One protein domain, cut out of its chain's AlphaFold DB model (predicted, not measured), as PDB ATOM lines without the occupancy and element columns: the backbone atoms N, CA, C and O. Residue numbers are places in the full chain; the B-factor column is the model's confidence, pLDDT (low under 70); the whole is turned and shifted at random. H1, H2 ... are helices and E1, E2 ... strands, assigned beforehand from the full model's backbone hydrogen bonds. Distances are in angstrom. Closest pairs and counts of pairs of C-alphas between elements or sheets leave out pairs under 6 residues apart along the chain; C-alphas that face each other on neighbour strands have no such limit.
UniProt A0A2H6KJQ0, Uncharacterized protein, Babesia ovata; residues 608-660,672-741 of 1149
ATOM      1  N   LEU A 608      34.558  41.606  -3.575       60.53
ATOM      2  CA  LEU A 608      35.544  42.470  -2.892       60.53
ATOM      3  C   LEU A 608      34.946  43.249  -1.696       60.53
ATOM      4  O   LEU A 608      35.642  43.427  -0.701       60.53
ATOM      5  N   LYS A 609      33.662  43.658  -1.760       64.19
ATOM      6  CA  LYS A 609      32.943  44.250  -0.612       64.19
ATOM      7  C   LYS A 609      32.816  43.228   0.510       64.19
ATOM      8  O   LYS A 609      33.243  43.526   1.608       64.19
ATOM      9  N   GLY A 610      32.393  42.003   0.205       64.31
ATOM     10  CA  GLY A 610      32.388  40.890   1.149       64.31
ATOM     11  C   GLY A 610      33.753  40.599   1.765       64.31
ATOM     12  O   GLY A 610      33.809  40.402   2.965       64.31
ATOM     13  N   LEU A 611      34.854  40.626   1.006       67.62
ATOM     14  CA  LEU A 611      36.213  40.428   1.534       67.62
ATOM     15  C   LEU A 611      36.652  41.562   2.465       67.62
ATOM     16  O   LEU A 611      37.255  41.300   3.496       67.62
ATOM     17  N   LEU A 612      36.383  42.815   2.098       64.94
ATOM     18  CA  LEU A 612      36.761  43.985   2.893       64.94
ATOM     19  C   LEU A 612      35.879  44.131   4.132       64.94
ATOM     20  O   LEU A 612      36.399  44.414   5.204       64.94
ATOM     21  N   THR A 613      34.582  43.857   4.000       64.25
ATOM     22  CA  THR A 613      33.646  43.673   5.110       64.25
ATOM     23  C   THR A 613      34.159  42.553   6.013       64.25
ATOM     24  O   THR A 613      34.384  42.795   7.183       64.25
ATOM     25  N   ARG A 614      34.530  41.386   5.475       63.59
ATOM     26  CA  ARG A 614      35.150  40.273   6.217       63.59
ATOM     27  C   ARG A 614      36.543  40.574   6.783       63.59
ATOM     28  O   ARG A 614      36.961  39.952   7.740       63.59
ATOM     29  N   LEU A 615      37.312  41.508   6.250       62.72
ATOM     30  CA  LEU A 615      38.595  41.891   6.853       62.72
ATOM     31  C   LEU A 615      38.414  42.950   7.948       62.72
ATOM     32  O   LEU A 615      39.160  42.942   8.922       62.72
ATOM     33  N   ASN A 616      37.428  43.836   7.792       59.09
ATOM     34  CA  ASN A 616      37.095  44.909   8.730       59.09
ATOM     35  C   ASN A 616      36.226  44.421   9.904       59.09
ATOM     36  O   ASN A 616      36.406  44.866  11.032       59.09
ATOM     37  N   GLU A 617      35.301  43.504   9.636       54.69
ATOM     38  CA  GLU A 617      34.409  42.866  10.611       54.69
ATOM     39  C   GLU A 617      34.972  41.525  11.131       54.69
ATOM     40  O   GLU A 617      34.579  41.083  12.205       54.69
ATOM     41  N   GLY A 618      35.918  40.897  10.414       49.66
ATOM     42  CA  GLY A 618      36.368  39.510  10.633       49.66
ATOM     43  C   GLY A 618      35.687  38.544   9.648       49.66
ATOM     44  O   GLY A 618      34.512  38.702   9.332       49.66
ATOM     45  N   PHE A 619      36.416  37.582   9.047       59.72
ATOM     46  CA  PHE A 619      35.827  36.771   7.955       59.72
ATOM     47  C   PHE A 619      34.656  35.911   8.403       59.72
ATOM     48  O   PHE A 619      33.832  35.454   7.602       59.72
ATOM     49  N   ASP A 620      34.683  35.694   9.695       46.81
ATOM     50  CA  ASP A 620      33.677  35.185  10.564       46.81
ATOM     51  C   ASP A 620      33.873  35.966  11.871       46.81
ATOM     52  O   ASP A 620      34.977  36.441  12.166       46.81
ATOM     53  N   GLU A 621      32.841  36.043  12.693       52.31
ATOM     54  CA  GLU A 621      32.934  36.633  14.030       52.31
ATOM     55  C   GLU A 621      33.933  35.859  14.932       52.31
ATOM     56  O   GLU A 621      34.405  36.384  15.940       52.31
ATOM     57  N   THR A 622      34.310  34.622  14.566       35.94
ATOM     58  CA  THR A 622      35.338  33.796  15.242       35.94
ATOM     59  C   THR A 622      36.770  34.172  14.893       35.94
ATOM     60  O   THR A 622      37.710  33.815  15.610       35.94
ATOM     61  N   LEU A 623      36.950  34.923  13.813       45.59
ATOM     62  CA  LEU A 623      38.237  35.420  13.384       45.59
ATOM     63  C   LEU A 623      38.530  36.760  14.054       45.59
ATOM     64  O   LEU A 623      38.925  37.737  13.422       45.59
ATOM     65  N   GLN A 624      38.352  36.802  15.371       47.75
ATOM     66  CA  GLN A 624      38.928  37.880  16.140       47.75
ATOM     67  C   GLN A 624      40.439  37.752  15.971       47.75
ATOM     68  O   GLN A 624      41.054  36.828  16.519       47.75
ATOM     69  N   ILE A 625      41.054  38.705  15.266       50.34
ATOM     70  CA  ILE A 625      42.438  39.084  15.547       50.34
ATOM     71  C   ILE A 625      42.407  39.640  16.976       50.34
ATOM     72  O   ILE A 625      42.444  40.842  17.212       50.34
ATOM     73  N   THR A 626      42.209  38.758  17.953       49.47
ATOM     74  CA  THR A 626      42.412  39.088  19.349       49.47
ATOM     75  C   THR A 626      43.872  39.462  19.420       49.47
ATOM     76  O   THR A 626      44.726  38.726  18.916       49.47
ATOM     77  N   THR A 627      44.152  40.628  19.998       53.66
ATOM     78  CA  THR A 627      45.478  40.921  20.525       53.66
ATOM     79  C   THR A 627      45.956  39.653  21.212       53.66
ATOM     80  O   THR A 627      45.282  39.155  22.112       53.66
ATOM     81  N   LEU A 628      47.027  39.060  20.682       58.22
ATOM     82  CA  LEU A 628      47.649  37.904  21.302       58.22
ATOM     83  C   LEU A 628      48.035  38.357  22.706       58.22
ATOM     84  O   LEU A 628      48.874  39.240  22.857       58.22
ATOM     85  N   GLU A 629      47.340  37.832  23.708       63.22
ATOM     86  CA  GLU A 629      47.665  38.088  25.105       63.22
ATOM     87  C   GLU A 629      48.956  37.325  25.418       63.22
ATOM     88  O   GLU A 629      49.167  36.226  24.884       63.22
ATOM     89  N   ASP A 630      49.830  37.909  26.244       58.81
ATOM     90  CA  ASP A 630      51.180  37.392  26.526       58.81
ATOM     91  C   ASP A 630      51.191  35.946  27.078       58.81
ATOM     92  O   ASP A 630      52.232  35.291  27.100       58.81
ATOM     93  N   ASP A 631      50.040  35.414  27.499       62.34
ATOM     94  CA  ASP A 631      49.835  34.084  28.071       62.34
ATOM     95  C   ASP A 631      49.070  33.096  27.158       62.34
ATOM     96  O   ASP A 631      48.723  31.989  27.592       62.34
ATOM     97  N   THR A 632      48.828  33.440  25.884       74.38
ATOM     98  CA  THR A 632      48.106  32.560  24.946       74.38
ATOM     99  C   THR A 632      48.838  31.220  24.761       74.38
ATOM    100  O   THR A 632      49.991  31.167  24.334       74.38
ATOM    101  N   LYS A 633      48.154  30.102  25.039       74.88
ATOM    102  CA  LYS A 633      48.719  28.744  24.920       74.88
ATOM    103  C   LYS A 633      48.809  28.270  23.466       74.88
ATOM    104  O   LYS A 633      48.046  28.708  22.607       74.88
ATOM    105  N   LEU A 634      49.740  27.352  23.194       78.31
ATOM    106  CA  LEU A 634      50.051  26.852  21.848       78.31
ATOM    107  C   LEU A 634      48.842  26.242  21.131       78.31
ATOM    108  O   LEU A 634      48.652  26.510  19.952       78.31
ATOM    109  N   ASP A 635      48.031  25.456  21.835       66.94
ATOM    110  CA  ASP A 635      46.797  24.870  21.310       66.94
ATOM    111  C   ASP A 635      45.797  25.938  20.833       66.94
ATOM    112  O   ASP A 635      45.173  25.788  19.779       66.94
ATOM    113  N   GLY A 636      45.705  27.064  21.551       69.12
ATOM    114  CA  GLY A 636      44.914  28.241  21.181       69.12
ATOM    115  C   GLY A 636      45.535  29.071  20.055       69.12
ATOM    116  O   GLY A 636      44.823  29.503  19.153       69.12
ATOM    117  N   LEU A 637      46.858  29.245  20.059       76.31
ATOM    118  CA  LEU A 637      47.603  29.885  18.969       76.31
ATOM    119  C   LEU A 637      47.443  29.106  17.659       76.31
ATOM    120  O   LEU A 637      47.091  29.690  16.636       76.31
ATOM    121  N   ALA A 638      47.644  27.788  17.698       79.38
ATOM    122  CA  ALA A 638      47.507  26.903  16.551       79.38
ATOM    123  C   ALA A 638      46.067  26.890  16.034       79.38
ATOM    124  O   ALA A 638      45.847  27.053  14.837       79.38
ATOM    125  N   SER A 639      45.080  26.801  16.928       75.69
ATOM    126  CA  SER A 639      43.665  26.866  16.552       75.69
ATOM    127  C   SER A 639      43.277  28.218  15.944       75.69
ATOM    128  O   SER A 639      42.613  28.238  14.909       75.69
ATOM    129  N   LYS A 640      43.713  29.344  16.530       75.62
ATOM    130  CA  LYS A 640      43.435  30.698  16.013       75.62
ATOM    131  C   LYS A 640      44.107  30.932  14.658       75.62
ATOM    132  O   LYS A 640      43.454  31.406  13.733       75.62
ATOM    133  N   ALA A 641      45.370  30.533  14.505       77.62
ATOM    134  CA  ALA A 641      46.084  30.604  13.231       77.62
ATOM    135  C   ALA A 641      45.436  29.704  12.167       77.62
ATOM    136  O   ALA A 641      45.277  30.124  11.021       77.62
ATOM    137  N   LYS A 642      44.996  28.498  12.554       83.31
ATOM    138  CA  LYS A 642      44.256  27.590  11.671       83.31
ATOM    139  C   LYS A 642      42.976  28.235  11.183       83.31
ATOM    140  O   LYS A 642      42.746  28.250   9.986       83.31
ATOM    141  N   LEU A 643      42.151  28.751  12.090       75.06
ATOM    142  CA  LEU A 643      40.883  29.395  11.752       75.06
ATOM    143  C   LEU A 643      41.110  30.580  10.826       75.06
ATOM    144  O   LEU A 643      40.438  30.686   9.803       75.06
ATOM    145  N   PHE A 644      42.107  31.409  11.145       76.44
ATOM    146  CA  PHE A 644      42.435  32.548  10.310       76.44
ATOM    147  C   PHE A 644      42.733  32.132   8.875       76.44
ATOM    148  O   PHE A 644      42.056  32.550   7.936       76.44
ATOM    149  N   LEU A 645      43.736  31.267   8.724       79.75
ATOM    150  CA  LEU A 645      44.240  30.846   7.427       79.75
ATOM    151  C   LEU A 645      43.214  29.983   6.686       79.75
ATOM    152  O   LEU A 645      43.066  30.118   5.480       79.75
ATOM    153  N   GLN A 646      42.445  29.154   7.388       81.06
ATOM    154  CA  GLN A 646      41.397  28.331   6.793       81.06
ATOM    155  C   GLN A 646      40.277  29.176   6.194       81.06
ATOM    156  O   GLN A 646      39.877  28.924   5.061       81.06
ATOM    157  N   VAL A 647      39.745  30.150   6.934       76.62
ATOM    158  CA  VAL A 647      38.618  30.959   6.451       76.62
ATOM    159  C   VAL A 647      39.071  31.879   5.326       76.62
ATOM    160  O   VAL A 647      38.367  32.015   4.326       76.62
ATOM    161  N   LEU A 648      40.273  32.440   5.456       77.06
ATOM    162  CA  LEU A 648      40.898  33.208   4.392       77.06
ATOM    163  C   LEU A 648      41.019  32.366   3.112       77.06
ATOM    164  O   LEU A 648      40.546  32.781   2.059       77.06
ATOM    165  N   LEU A 649      41.584  31.160   3.203       82.06
ATOM    166  CA  LEU A 649      41.785  30.289   2.042       82.06
ATOM    167  C   LEU A 649      40.470  29.720   1.486       82.06
ATOM    168  O   LEU A 649      40.345  29.604   0.274       82.06
ATOM    169  N   ASN A 650      39.464  29.447   2.323       80.56
ATOM    170  CA  ASN A 650      38.108  29.072   1.891       80.56
ATOM    171  C   ASN A 650      37.430  30.183   1.103       80.56
ATOM    172  O   ASN A 650      36.801  29.939   0.077       80.56
ATOM    173  N   TYR A 651      37.528  31.408   1.616       77.00
ATOM    174  CA  TYR A 651      36.965  32.563   0.948       77.00
ATOM    175  C   TYR A 651      37.610  32.722  -0.428       77.00
ATOM    176  O   TYR A 651      36.907  32.860  -1.425       77.00
ATOM    177  N   ILE A 652      38.941  32.633  -0.487       77.12
ATOM    178  CA  ILE A 652      39.675  32.739  -1.745       77.12
ATOM    179  C   ILE A 652      39.296  31.592  -2.691       77.12
ATOM    180  O   ILE A 652      39.014  31.868  -3.851       77.12
ATOM    181  N   GLU A 653      39.181  30.351  -2.200       81.75
ATOM    182  CA  GLU A 653      38.707  29.201  -2.983       81.75
ATOM    183  C   GLU A 653      37.328  29.458  -3.612       81.75
ATOM    184  O   GLU A 653      37.167  29.312  -4.820       81.75
ATOM    185  N   GLU A 654      36.333  29.858  -2.819       75.00
ATOM    186  CA  GLU A 654      34.961  30.079  -3.297       75.00
ATOM    187  C   GLU A 654      34.868  31.239  -4.288       75.00
ATOM    188  O   GLU A 654      34.111  31.174  -5.258       75.00
ATOM    189  N   GLN A 655      35.656  32.297  -4.081       74.25
ATOM    190  CA  GLN A 655      35.681  33.418  -5.017       74.25
ATOM    191  C   GLN A 655      36.319  33.038  -6.359       74.25
ATOM    192  O   GLN A 655      35.948  33.622  -7.376       74.25
ATOM    193  N   VAL A 656      37.265  32.093  -6.399       73.56
ATOM    194  CA  VAL A 656      37.900  31.688  -7.666       73.56
ATOM    195  C   VAL A 656      37.121  30.610  -8.427       73.56
ATOM    196  O   VAL A 656      37.469  30.352  -9.575       73.56
ATOM    197  N   LYS A 657      36.043  30.031  -7.868       76.56
ATOM    198  CA  LYS A 657      35.171  29.062  -8.570       76.56
ATOM    199  C   LYS A 657      34.471  29.676  -9.786       76.56
ATOM    200  O   LYS A 657      34.090  30.847  -9.805       76.56
ATOM    201  N   THR A 658      34.264  28.867 -10.823       67.94
ATOM    202  CA  THR A 658      33.626  29.320 -12.066       67.94
ATOM    203  C   THR A 658      32.099  29.322 -11.913       67.94
ATOM    204  O   THR A 658      31.511  28.325 -11.498       67.94
ATOM    205  N   GLN A 659      31.432  30.432 -12.265       62.97
ATOM    206  CA  GLN A 659      29.967  30.551 -12.193       62.97
ATOM    207  C   GLN A 659      29.282  29.957 -13.434       62.97
ATOM    208  O   GLN A 659      29.558  30.384 -14.558       62.97
ATOM    209  N   ARG A 660      28.335  29.023 -13.246       54.25
ATOM    210  CA  ARG A 660      27.473  28.492 -14.321       54.25
ATOM    211  C   ARG A 660      26.016  28.931 -14.122       54.25
ATOM    212  O   ARG A 660      25.433  28.726 -13.060       54.25
ATOM    213  N   GLU A 672      31.253  25.984  -9.565       69.69
ATOM    214  CA  GLU A 672      31.990  24.759  -9.913       69.69
ATOM    215  C   GLU A 672      33.508  24.921  -9.664       69.69
ATOM    216  O   GLU A 672      34.060  25.980 -10.001       69.69
ATOM    217  N   PRO A 673      34.194  23.903  -9.096       72.62
ATOM    218  CA  PRO A 673      35.647  23.910  -8.895       72.62
ATOM    219  C   PRO A 673      36.450  24.018 -10.199       72.62
ATOM    220  O   PRO A 673      36.019  23.565 -11.261       72.62
ATOM    221  N   ASN A 674      37.648  24.591 -10.108       74.62
ATOM    222  CA  ASN A 674      38.633  24.676 -11.180       74.62
ATOM    223  C   ASN A 674      40.065  24.491 -10.641       74.62
ATOM    224  O   ASN A 674      40.292  24.383  -9.438       74.62
ATOM    225  N   GLU A 675      41.049  24.486 -11.542       76.12
ATOM    226  CA  GLU A 675      42.451  24.233 -11.187       76.12
ATOM    227  C   GLU A 675      42.997  25.208 -10.121       76.12
ATOM    228  O   GLU A 675      43.819  24.815  -9.296       76.12
ATOM    229  N   GLN A 676      42.500  26.453 -10.074       74.69
ATOM    230  CA  GLN A 676      42.899  27.449  -9.071       74.69
ATOM    231  C   GLN A 676      42.280  27.152  -7.703       74.69
ATOM    232  O   GLN A 676      42.984  27.185  -6.692       74.69
ATOM    233  N   SER A 677      40.980  26.838  -7.658       78.94
ATOM    234  CA  SER A 677      40.310  26.487  -6.402       78.94
ATOM    235  C   SER A 677      40.911  25.223  -5.785       78.94
ATOM    236  O   SER A 677      41.114  25.177  -4.576       78.94
ATOM    237  N   ASP A 678      41.278  24.231  -6.600       82.12
ATOM    238  CA  ASP A 678      41.808  22.950  -6.115       82.12
ATOM    239  C   ASP A 678      43.204  23.088  -5.482       82.12
ATOM    240  O   ASP A 678      43.508  22.454  -4.468       82.12
ATOM    241  N   GLN A 679      44.058  23.955  -6.036       82.56
ATOM    242  CA  GLN A 679      45.387  24.225  -5.478       82.56
ATOM    243  C   GLN A 679      45.307  25.004  -4.155       82.56
ATOM    244  O   GLN A 679      46.012  24.669  -3.198       82.56
ATOM    245  N   VAL A 680      44.409  25.991  -4.062       83.06
ATOM    246  CA  VAL A 680      44.143  26.728  -2.812       83.06
ATOM    247  C   VAL A 680      43.540  25.806  -1.751       83.06
ATOM    248  O   VAL A 680      43.976  25.832  -0.595       83.06
ATOM    249  N   ALA A 681      42.608  24.937  -2.145       84.06
ATOM    250  CA  ALA A 681      42.024  23.921  -1.278       84.06
ATOM    251  C   ALA A 681      43.100  22.982  -0.715       84.06
ATOM    252  O   ALA A 681      43.127  22.720   0.487       84.06
ATOM    253  N   LYS A 682      44.054  22.538  -1.543       87.12
ATOM    254  CA  LYS A 682      45.120  21.641  -1.084       87.12
ATOM    255  C   LYS A 682      46.052  22.295  -0.054       87.12
ATOM    256  O   LYS A 682      46.398  21.662   0.944       87.12
ATOM    257  N   ILE A 683      46.431  23.558  -0.261       86.12
ATOM    258  CA  ILE A 683      47.257  24.321   0.694       86.12
ATOM    259  C   ILE A 683      46.509  24.517   2.014       86.12
ATOM    260  O   ILE A 683      47.070  24.298   3.089       86.12
ATOM    261  N   ARG A 684      45.227  24.880   1.937       88.81
ATOM    262  CA  ARG A 684      44.351  24.978   3.103       88.81
ATOM    263  C   ARG A 684      44.325  23.666   3.888       88.81
ATOM    264  O   ARG A 684      44.510  23.685   5.103       88.81
ATOM    265  N   ASP A 685      44.109  22.544   3.214       88.62
ATOM    266  CA  ASP A 685      43.936  21.241   3.860       88.62
ATOM    267  C   ASP A 685      45.195  20.791   4.610       88.62
ATOM    268  O   ASP A 685      45.106  20.228   5.705       88.62
ATOM    269  N   ASP A 686      46.379  21.098   4.081       87.81
ATOM    270  CA  ASP A 686      47.632  20.754   4.750       87.81
ATOM    271  C   ASP A 686      47.926  21.676   5.956       87.81
ATOM    272  O   ASP A 686      48.425  21.195   6.977       87.81
ATOM    273  N   ILE A 687      47.540  22.964   5.913       87.38
ATOM    274  CA  ILE A 687      47.587  23.873   7.085       87.38
ATOM    275  C   ILE A 687      46.657  23.373   8.183       87.38
ATOM    276  O   ILE A 687      47.029  23.333   9.358       87.38
ATOM    277  N   ILE A 688      45.445  22.981   7.796       85.50
ATOM    278  CA  ILE A 688      44.465  22.420   8.718       85.50
ATOM    279  C   ILE A 688      45.033  21.159   9.360       85.50
ATOM    280  O   ILE A 688      45.035  21.051  10.583       85.50
ATOM    281  N   THR A 689      45.563  20.236   8.561       89.62
ATOM    282  CA  THR A 689      46.098  18.958   9.049       89.62
ATOM    283  C   THR A 689      47.218  19.160  10.072       89.62
ATOM    284  O   THR A 689      47.287  18.445  11.072       89.62
ATOM    285  N   LEU A 690      48.062  20.171   9.871       86.88
ATOM    286  CA  LEU A 690      49.119  20.537  10.807       86.88
ATOM    287  C   LEU A 690      48.593  21.168  12.101       86.88
ATOM    288  O   LEU A 690      48.951  20.718  13.187       86.88
ATOM    289  N   LEU A 691      47.794  22.230  11.996       85.75
ATOM    290  CA  LEU A 691      47.452  23.075  13.141       85.75
ATOM    291  C   LEU A 691      46.267  22.551  13.949       85.75
ATOM    292  O   LEU A 691      46.149  22.845  15.134       85.75
ATOM    293  N   GLN A 692      45.385  21.770  13.327       80.81
ATOM    294  CA  GLN A 692      44.188  21.257  13.981       80.81
ATOM    295  C   GLN A 692      44.471  20.358  15.190       80.81
ATOM    296  O   GLN A 692      43.796  20.540  16.201       80.81
ATOM    297  N   PRO A 693      45.420  19.407  15.135       77.81
ATOM    298  CA  PRO A 693      45.739  18.577  16.292       77.81
ATOM    299  C   PRO A 693      46.842  19.171  17.182       77.81
ATOM    300  O   PRO A 693      47.264  18.513  18.134       77.81
ATOM    301  N   LEU A 694      47.374  20.358  16.873       79.75
ATOM    302  CA  LEU A 694      48.577  20.861  17.530       79.75
ATOM    303  C   LEU A 694      48.238  21.509  18.873       79.75
ATOM    304  O   LEU A 694      48.028  22.715  18.946       79.75
ATOM    305  N   THR A 695      48.209  20.710  19.939       71.62
ATOM    306  CA  THR A 695      47.979  21.220  21.301       71.62
ATOM    307  C   THR A 695      49.257  21.414  22.108       71.62
ATOM    308  O   THR A 695      49.433  22.332  22.907       71.62
ATOM    309  N   HIS A 696      50.180  20.514  21.856       74.88
ATOM    310  CA  HIS A 696      51.543  20.480  22.328       74.88
ATOM    311  C   HIS A 696      52.325  19.878  21.178       74.88
ATOM    312  O   HIS A 696      51.771  19.117  20.378       74.88
ATOM    313  N   PHE A 697      53.607  20.196  21.072       79.69
ATOM    314  CA  PHE A 697      54.409  19.498  20.086       79.69
ATOM    315  C   PHE A 697      54.397  18.006  20.449       79.69
ATOM    316  O   PHE A 697      54.697  17.602  21.576       79.69
ATOM    317  N   ASN A 698      53.969  17.195  19.490       75.62
ATOM    318  CA  ASN A 698      53.900  15.744  19.578       75.62
ATOM    319  C   ASN A 698      54.477  15.122  18.302       75.62
ATOM    320  O   ASN A 698      54.752  15.812  17.318       75.62
ATOM    321  N   LYS A 699      54.672  13.805  18.300       77.94
ATOM    322  CA  LYS A 699      55.284  13.113  17.159       77.94
ATOM    323  C   LYS A 699      54.471  13.282  15.868       77.94
ATOM    324  O   LYS A 699      55.048  13.400  14.791       77.94
ATOM    325  N   THR A 700      53.149  13.319  15.993       80.19
ATOM    326  CA  THR A 700      52.203  13.449  14.882       80.19
ATOM    327  C   THR A 700      52.325  14.819  14.203       80.19
ATOM    328  O   THR A 700      52.460  14.899  12.982       80.19
ATOM    329  N   SER A 701      52.400  15.902  14.980       80.00
ATOM    330  CA  SER A 701      52.507  17.271  14.460       80.00
ATOM    331  C   SER A 701      53.760  17.540  13.616       80.00
ATOM    332  O   SER A 701      53.688  18.281  12.636       80.00
ATOM    333  N   SER A 702      54.897  16.906  13.923       83.00
ATOM    334  CA  SER A 702      56.138  17.093  13.155       83.00
ATOM    335  C   SER A 702      56.041  16.531  11.734       83.00
ATOM    336  O   SER A 702      56.622  17.094  10.809       83.00
ATOM    337  N   GLY A 703      55.289  15.441  11.540       82.19
ATOM    338  CA  GLY A 703      55.057  14.863  10.214       82.19
ATOM    339  C   GLY A 703      54.186  15.756   9.328       82.19
ATOM    340  O   GLY A 703      54.469  15.917   8.142       82.19
ATOM    341  N   HIS A 704      53.164  16.391   9.906       85.25
ATOM    342  CA  HIS A 704      52.245  17.258   9.165       85.25
ATOM    343  C   HIS A 704      52.916  18.543   8.647       85.25
ATOM    344  O   HIS A 704      52.566  19.024   7.570       85.25
ATOM    345  N   LEU A 705      53.918  19.073   9.356       86.38
ATOM    346  CA  LEU A 705      54.612  20.307   8.963       86.38
ATOM    347  C   LEU A 705      55.389  20.148   7.643       86.38
ATOM    348  O   LEU A 705      55.427  21.068   6.828       86.38
ATOM    349  N   ALA A 706      55.957  18.965   7.392       84.56
ATOM    350  CA  ALA A 706      56.690  18.672   6.160       84.56
ATOM    351  C   ALA A 706      55.777  18.593   4.922       84.56
ATOM    352  O   ALA A 706      56.175  19.028   3.841       84.56
ATOM    353  N   ALA A 707      54.554  18.074   5.084       84.25
ATOM    354  CA  ALA A 707      53.580  17.944   3.999       84.25
ATOM    355  C   ALA A 707      53.113  19.315   3.479       84.25
ATOM    356  O   ALA A 707      53.120  19.558   2.273       84.25
ATOM    357  N   LEU A 708      52.812  20.248   4.388       86.06
ATOM    358  CA  LEU A 708      52.392  21.611   4.049       86.06
ATOM    359  C   LEU A 708      53.412  22.355   3.169       86.06
ATOM    360  O   LEU A 708      53.046  23.031   2.208       86.06
ATOM    361  N   LYS A 709      54.706  22.198   3.456       85.38
ATOM    362  CA  LYS A 709      55.789  22.849   2.703       85.38
ATOM    363  C   LYS A 709      55.825  22.433   1.227       85.38
ATOM    364  O   LYS A 709      56.204  23.234   0.378       85.38
ATOM    365  N   GLN A 710      55.441  21.195   0.921       86.25
ATOM    366  CA  GLN A 710      55.424  20.678  -0.446       86.25
ATOM    367  C   GLN A 710      54.264  21.259  -1.262       86.25
ATOM    368  O   GLN A 710      54.463  21.637  -2.414       86.25
ATOM    369  N   SER A 711      53.071  21.358  -0.672       85.12
ATOM    370  CA  SER A 711      51.872  21.836  -1.373       85.12
ATOM    371  C   SER A 711      51.959  23.300  -1.793       85.12
ATOM    372  O   SER A 711      51.475  23.651  -2.866       85.12
ATOM    373  N   LEU A 712      52.639  24.139  -1.008       82.94
ATOM    374  CA  LEU A 712      52.843  25.548  -1.349       82.94
ATOM    375  C   LEU A 712      53.679  25.742  -2.630       82.94
ATOM    376  O   LEU A 712      53.403  26.646  -3.409       82.94
ATOM    377  N   GLY A 713      54.658  24.869  -2.900       79.81
ATOM    378  CA  GLY A 713      55.536  24.983  -4.074       79.81
ATOM    379  C   GLY A 713      54.851  24.772  -5.434       79.81
ATOM    380  O   GLY A 713      55.479  25.008  -6.463       79.81
ATOM    381  N   ASN A 714      53.587  24.332  -5.452       80.56
ATOM    382  CA  ASN A 714      52.849  23.986  -6.672       80.56
ATOM    383  C   ASN A 714      51.930  25.110  -7.209       80.56
ATOM    384  O   ASN A 714      51.372  24.949  -8.291       80.56
ATOM    385  N   LEU A 715      51.761  26.231  -6.493       77.25
ATOM    386  CA  LEU A 715      50.869  27.345  -6.867       77.25
ATOM    387  C   LEU A 715      51.598  28.355  -7.797       77.25
ATOM    388  O   LEU A 715      52.471  29.083  -7.328       77.25
ATOM    389  N   VAL A 716      51.274  28.407  -9.107       65.69
ATOM    390  CA  VAL A 716      51.950  29.276 -10.118       65.69
ATOM    391  C   VAL A 716      50.969  30.261 -10.803       65.69
ATOM    392  O   VAL A 716      50.201  29.823 -11.656       65.69
ATOM    393  N   PRO A 717      51.010  31.578 -10.499       57.69
ATOM    394  CA  PRO A 717      49.987  32.562 -10.910       57.69
ATOM    395  C   PRO A 717      49.829  32.852 -12.418       57.69
ATOM    396  O   PRO A 717      48.720  33.124 -12.872       57.69
ATOM    397  N   ASP A 718      50.895  32.770 -13.220       56.44
ATOM    398  CA  ASP A 718      50.912  33.272 -14.612       56.44
ATOM    399  C   ASP A 718      50.061  32.467 -15.627       56.44
ATOM    400  O   ASP A 718      50.027  32.800 -16.812       56.44
ATOM    401  N   LYS A 719      49.378  31.391 -15.212       54.25
ATOM    402  CA  LYS A 719      48.641  30.469 -16.106       54.25
ATOM    403  C   LYS A 719      47.108  30.579 -16.032       54.25
ATOM    404  O   LYS A 719      46.415  29.682 -16.506       54.25
ATOM    405  N   PHE A 720      46.567  31.649 -15.453       56.88
ATOM    406  CA  PHE A 720      45.183  31.687 -14.971       56.88
ATOM    407  C   PHE A 720      44.330  32.835 -15.561       56.88
ATOM    408  O   PHE A 720      44.649  34.010 -15.390       56.88
ATOM    409  N   ASP A 721      43.216  32.485 -16.228       51.38
ATOM    410  CA  ASP A 721      42.248  33.409 -16.859       51.38
ATOM    411  C   ASP A 721      41.017  33.602 -15.936       51.38
ATOM    412  O   ASP A 721      40.221  32.675 -15.760       51.38
ATOM    413  N   GLY A 722      40.851  34.769 -15.289       55.66
ATOM    414  CA  GLY A 722      39.734  35.003 -14.355       55.66
ATOM    415  C   GLY A 722      39.724  36.340 -13.588       55.66
ATOM    416  O   GLY A 722      40.737  37.013 -13.429       55.66
ATOM    417  N   ASN A 723      38.542  36.718 -13.074       55.16
ATOM    418  CA  ASN A 723      38.220  38.022 -12.454       55.16
ATOM    419  C   ASN A 723      38.811  38.252 -11.033       55.16
ATOM    420  O   ASN A 723      38.470  39.251 -10.405       55.16
ATOM    421  N   ASN A 724      39.670  37.357 -10.514       58.50
ATOM    422  CA  ASN A 724      40.109  37.335  -9.101       58.50
ATOM    423  C   ASN A 724      41.626  37.093  -8.873       58.50
ATOM    424  O   ASN A 724      42.030  36.763  -7.757       58.50
ATOM    425  N   ASN A 725      42.487  37.321  -9.879       63.53
ATOM    426  CA  ASN A 725      43.935  37.013  -9.835       63.53
ATOM    427  C   ASN A 725      44.699  37.600  -8.624       63.53
ATOM    428  O   ASN A 725      45.641  36.987  -8.137       63.53
ATOM    429  N   LYS A 726      44.254  38.735  -8.063       66.56
ATOM    430  CA  LYS A 726      44.910  39.384  -6.909       66.56
ATOM    431  C   LYS A 726      44.793  38.620  -5.582       66.56
ATOM    432  O   LYS A 726      45.540  38.918  -4.657       66.56
ATOM    433  N   LEU A 727      43.848  37.684  -5.454       71.00
ATOM    434  CA  LEU A 727      43.678  36.896  -4.227       71.00
ATOM    435  C   LEU A 727      44.651  35.713  -4.138       71.00
ATOM    436  O   LEU A 727      44.994  35.298  -3.035       71.00
ATOM    437  N   LEU A 728      45.115  35.191  -5.277       72.50
ATOM    438  CA  LEU A 728      46.006  34.029  -5.337       72.50
ATOM    439  C   LEU A 728      47.460  34.390  -4.990       72.50
ATOM    440  O   LEU A 728      48.112  33.635  -4.269       72.50
ATOM    441  N   ASP A 729      47.938  35.567  -5.406       71.94
ATOM    442  CA  ASP A 729      49.292  36.056  -5.090       71.94
ATOM    443  C   ASP A 729      49.526  36.196  -3.571       71.94
ATOM    444  O   ASP A 729      50.598  35.874  -3.061       71.94
ATOM    445  N   LEU A 730      48.493  36.594  -2.818       72.75
ATOM    446  CA  LEU A 730      48.550  36.789  -1.363       72.75
ATOM    447  C   LEU A 730      48.816  35.485  -0.581       72.75
ATOM    448  O   LEU A 730      49.413  35.509   0.496       72.75
ATOM    449  N   ILE A 731      48.376  34.341  -1.112       80.00
ATOM    450  CA  ILE A 731      48.516  33.034  -0.452       80.00
ATOM    451  C   ILE A 731      49.972  32.568  -0.472       80.00
ATOM    452  O   ILE A 731      50.464  32.047   0.534       80.00
ATOM    453  N   ASN A 732      50.651  32.757  -1.606       78.12
ATOM    454  CA  ASN A 732      51.997  32.238  -1.819       78.12
ATOM    455  C   ASN A 732      53.003  32.859  -0.831       78.12
ATOM    456  O   ASN A 732      53.728  32.147  -0.134       78.12
ATOM    457  N   ASP A 733      52.960  34.185  -0.679       76.38
ATOM    458  CA  ASP A 733      53.891  34.921   0.181       76.38
ATOM    459  C   ASP A 733      53.621  34.710   1.685       76.38
ATOM    460  O   ASP A 733      54.550  34.531   2.477       76.38
ATOM    461  N   GLY A 734      52.350  34.698   2.105       77.56
ATOM    462  CA  GLY A 734      51.980  34.627   3.524       77.56
ATOM    463  C   GLY A 734      52.236  33.259   4.168       77.56
ATOM    464  O   GLY A 734      52.835  33.169   5.244       77.56
ATOM    465  N   VAL A 735      51.816  32.175   3.508       81.94
ATOM    466  CA  VAL A 735      51.941  30.810   4.057       81.94
ATOM    467  C   VAL A 735      53.409  30.369   4.118       81.94
ATOM    468  O   VAL A 735      53.807  29.681   5.063       81.94
ATOM    469  N   GLY A 736      54.241  30.824   3.175       81.19
ATOM    470  CA  GLY A 736      55.672  30.511   3.143       81.19
ATOM    471  C   GLY A 736      56.436  30.990   4.381       81.19
ATOM    472  O   GLY A 736      57.292  30.271   4.899       81.19
ATOM    473  N   GLY A 737      56.102  32.172   4.911       80.19
ATOM    474  CA  GLY A 737      56.723  32.711   6.126       80.19
ATOM    475  C   GLY A 737      56.333  31.966   7.410       80.19
ATOM    476  O   GLY A 737      57.162  31.804   8.307       80.19
ATOM    477  N   PHE A 738      55.093  31.475   7.488       82.50
ATOM    478  CA  PHE A 738      54.534  30.823   8.676       82.50
ATOM    479  C   PHE A 738      55.165  29.452   8.971       82.50
ATOM    480  O   PHE A 738      55.540  29.173  10.111       82.50
ATOM    481  N   VAL A 739      55.369  28.625   7.938       84.69
ATOM    482  CA  VAL A 739      55.970  27.278   8.061       84.69
ATOM    483  C   VAL A 739      57.326  27.314   8.777       84.69
ATOM    484  O   VAL A 739      57.626  26.440   9.586       84.69
ATOM    485  N   LYS A 740      58.131  28.356   8.541       80.88
ATOM    486  CA  LYS A 740      59.492  28.492   9.080       80.88
ATOM    487  C   LYS A 740      59.565  28.610  10.614       80.88
ATOM    488  O   LYS A 740      60.587  28.248  11.185       80.88
ATOM    489  N   GLN A 741      58.536  29.123  11.300       83.38
ATOM    490  CA  GLN A 741      58.573  29.340  12.763       83.38
ATOM    491  C   GLN A 741      58.227  28.091  13.584       83.38
ATOM    492  O   GLN A 741      58.657  27.957  14.727       83.38
TER     493      GLN A 741
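AT A GLANCE: This is residues 608 to 660 and 672 to 741 of the 1149 residues of an uncharacterized protein of Babesia ovata (UniProt A0A2H6KJQ0). Four helices, H2, H3, H4 and H5, form an up-and-down bundle, each running against the one before it, while H1 lies outside it alongside H2, on the side away from H3. The bundle is uneven, with H5 meeting H2 by a part of each alone. The printed part has 123 residues, with five named helices and one named strand in the order H1, H2, E1, H3, H4, H5 along the chain, and its class is mostly helix. It is compact, with a radius of gyration of the C-alphas of 15.1 A and spans of 45 by 32 by 22 A.

IN THESE COORDINATES: H1, residues 608 to 616, begins at C-alpha 608 (35.544, 42.470, -2.892) and is 12.0 A long. H2, residues 634 to 656, measures 32.3 A, and E1, residues 658 to 660, 6.6 A. H3, residues 675 to 691, measures 24.9 A, and H4, residues 699 to 712, 22.4 A. H5, residues 725 to 739, measures 23.7 A and ends at C-alpha 739 (55.970, 27.278, 8.061).

HOW THE PARTS SIT: H2 and H3 touch, closest at the C-alphas of Glu 653 and Ser 677, 4.7 A, opposite ways at a shallow tilt of 8 degrees. The hairpin H3 and H4 is closest at the C-alphas of Leu 690 and His 704, 4.8 A. In the hairpin H4 and H5, C-alphas 712 and 732 are closest, 6.8 A; the shallow tilt of 33 degrees is only just short of steep. H2, with residues 649 to 652 alone, and H5, with 727 to 731 alone, only just touch, with 3 pairs of C-alphas within 8 A; the closest, Ile 652 and Leu 727, are 6.3 A apart. H1 is close to H2 but not clearly touching, C-alphas 611 and 651 being closest at 7.9 A. E1 pairs with no named strand. Every O i to N i+4 pair is within hydrogen-bond range in H1, H2 and H3, against 5 of 10 in H4 and 3 of 11 in H5, where 5 of 12 O i to N i+3 pairs are.

THE WHOLE: Residues 661 to 671 are not printed, and C-alphas 660 and 672 are 7.3 A apart across this cut. The links H1 to H2 and H4 to H5 are long. The mean pLDDT of the printed part is 72.8, with residues 608 to 631 and 716 to 726 among those under 70.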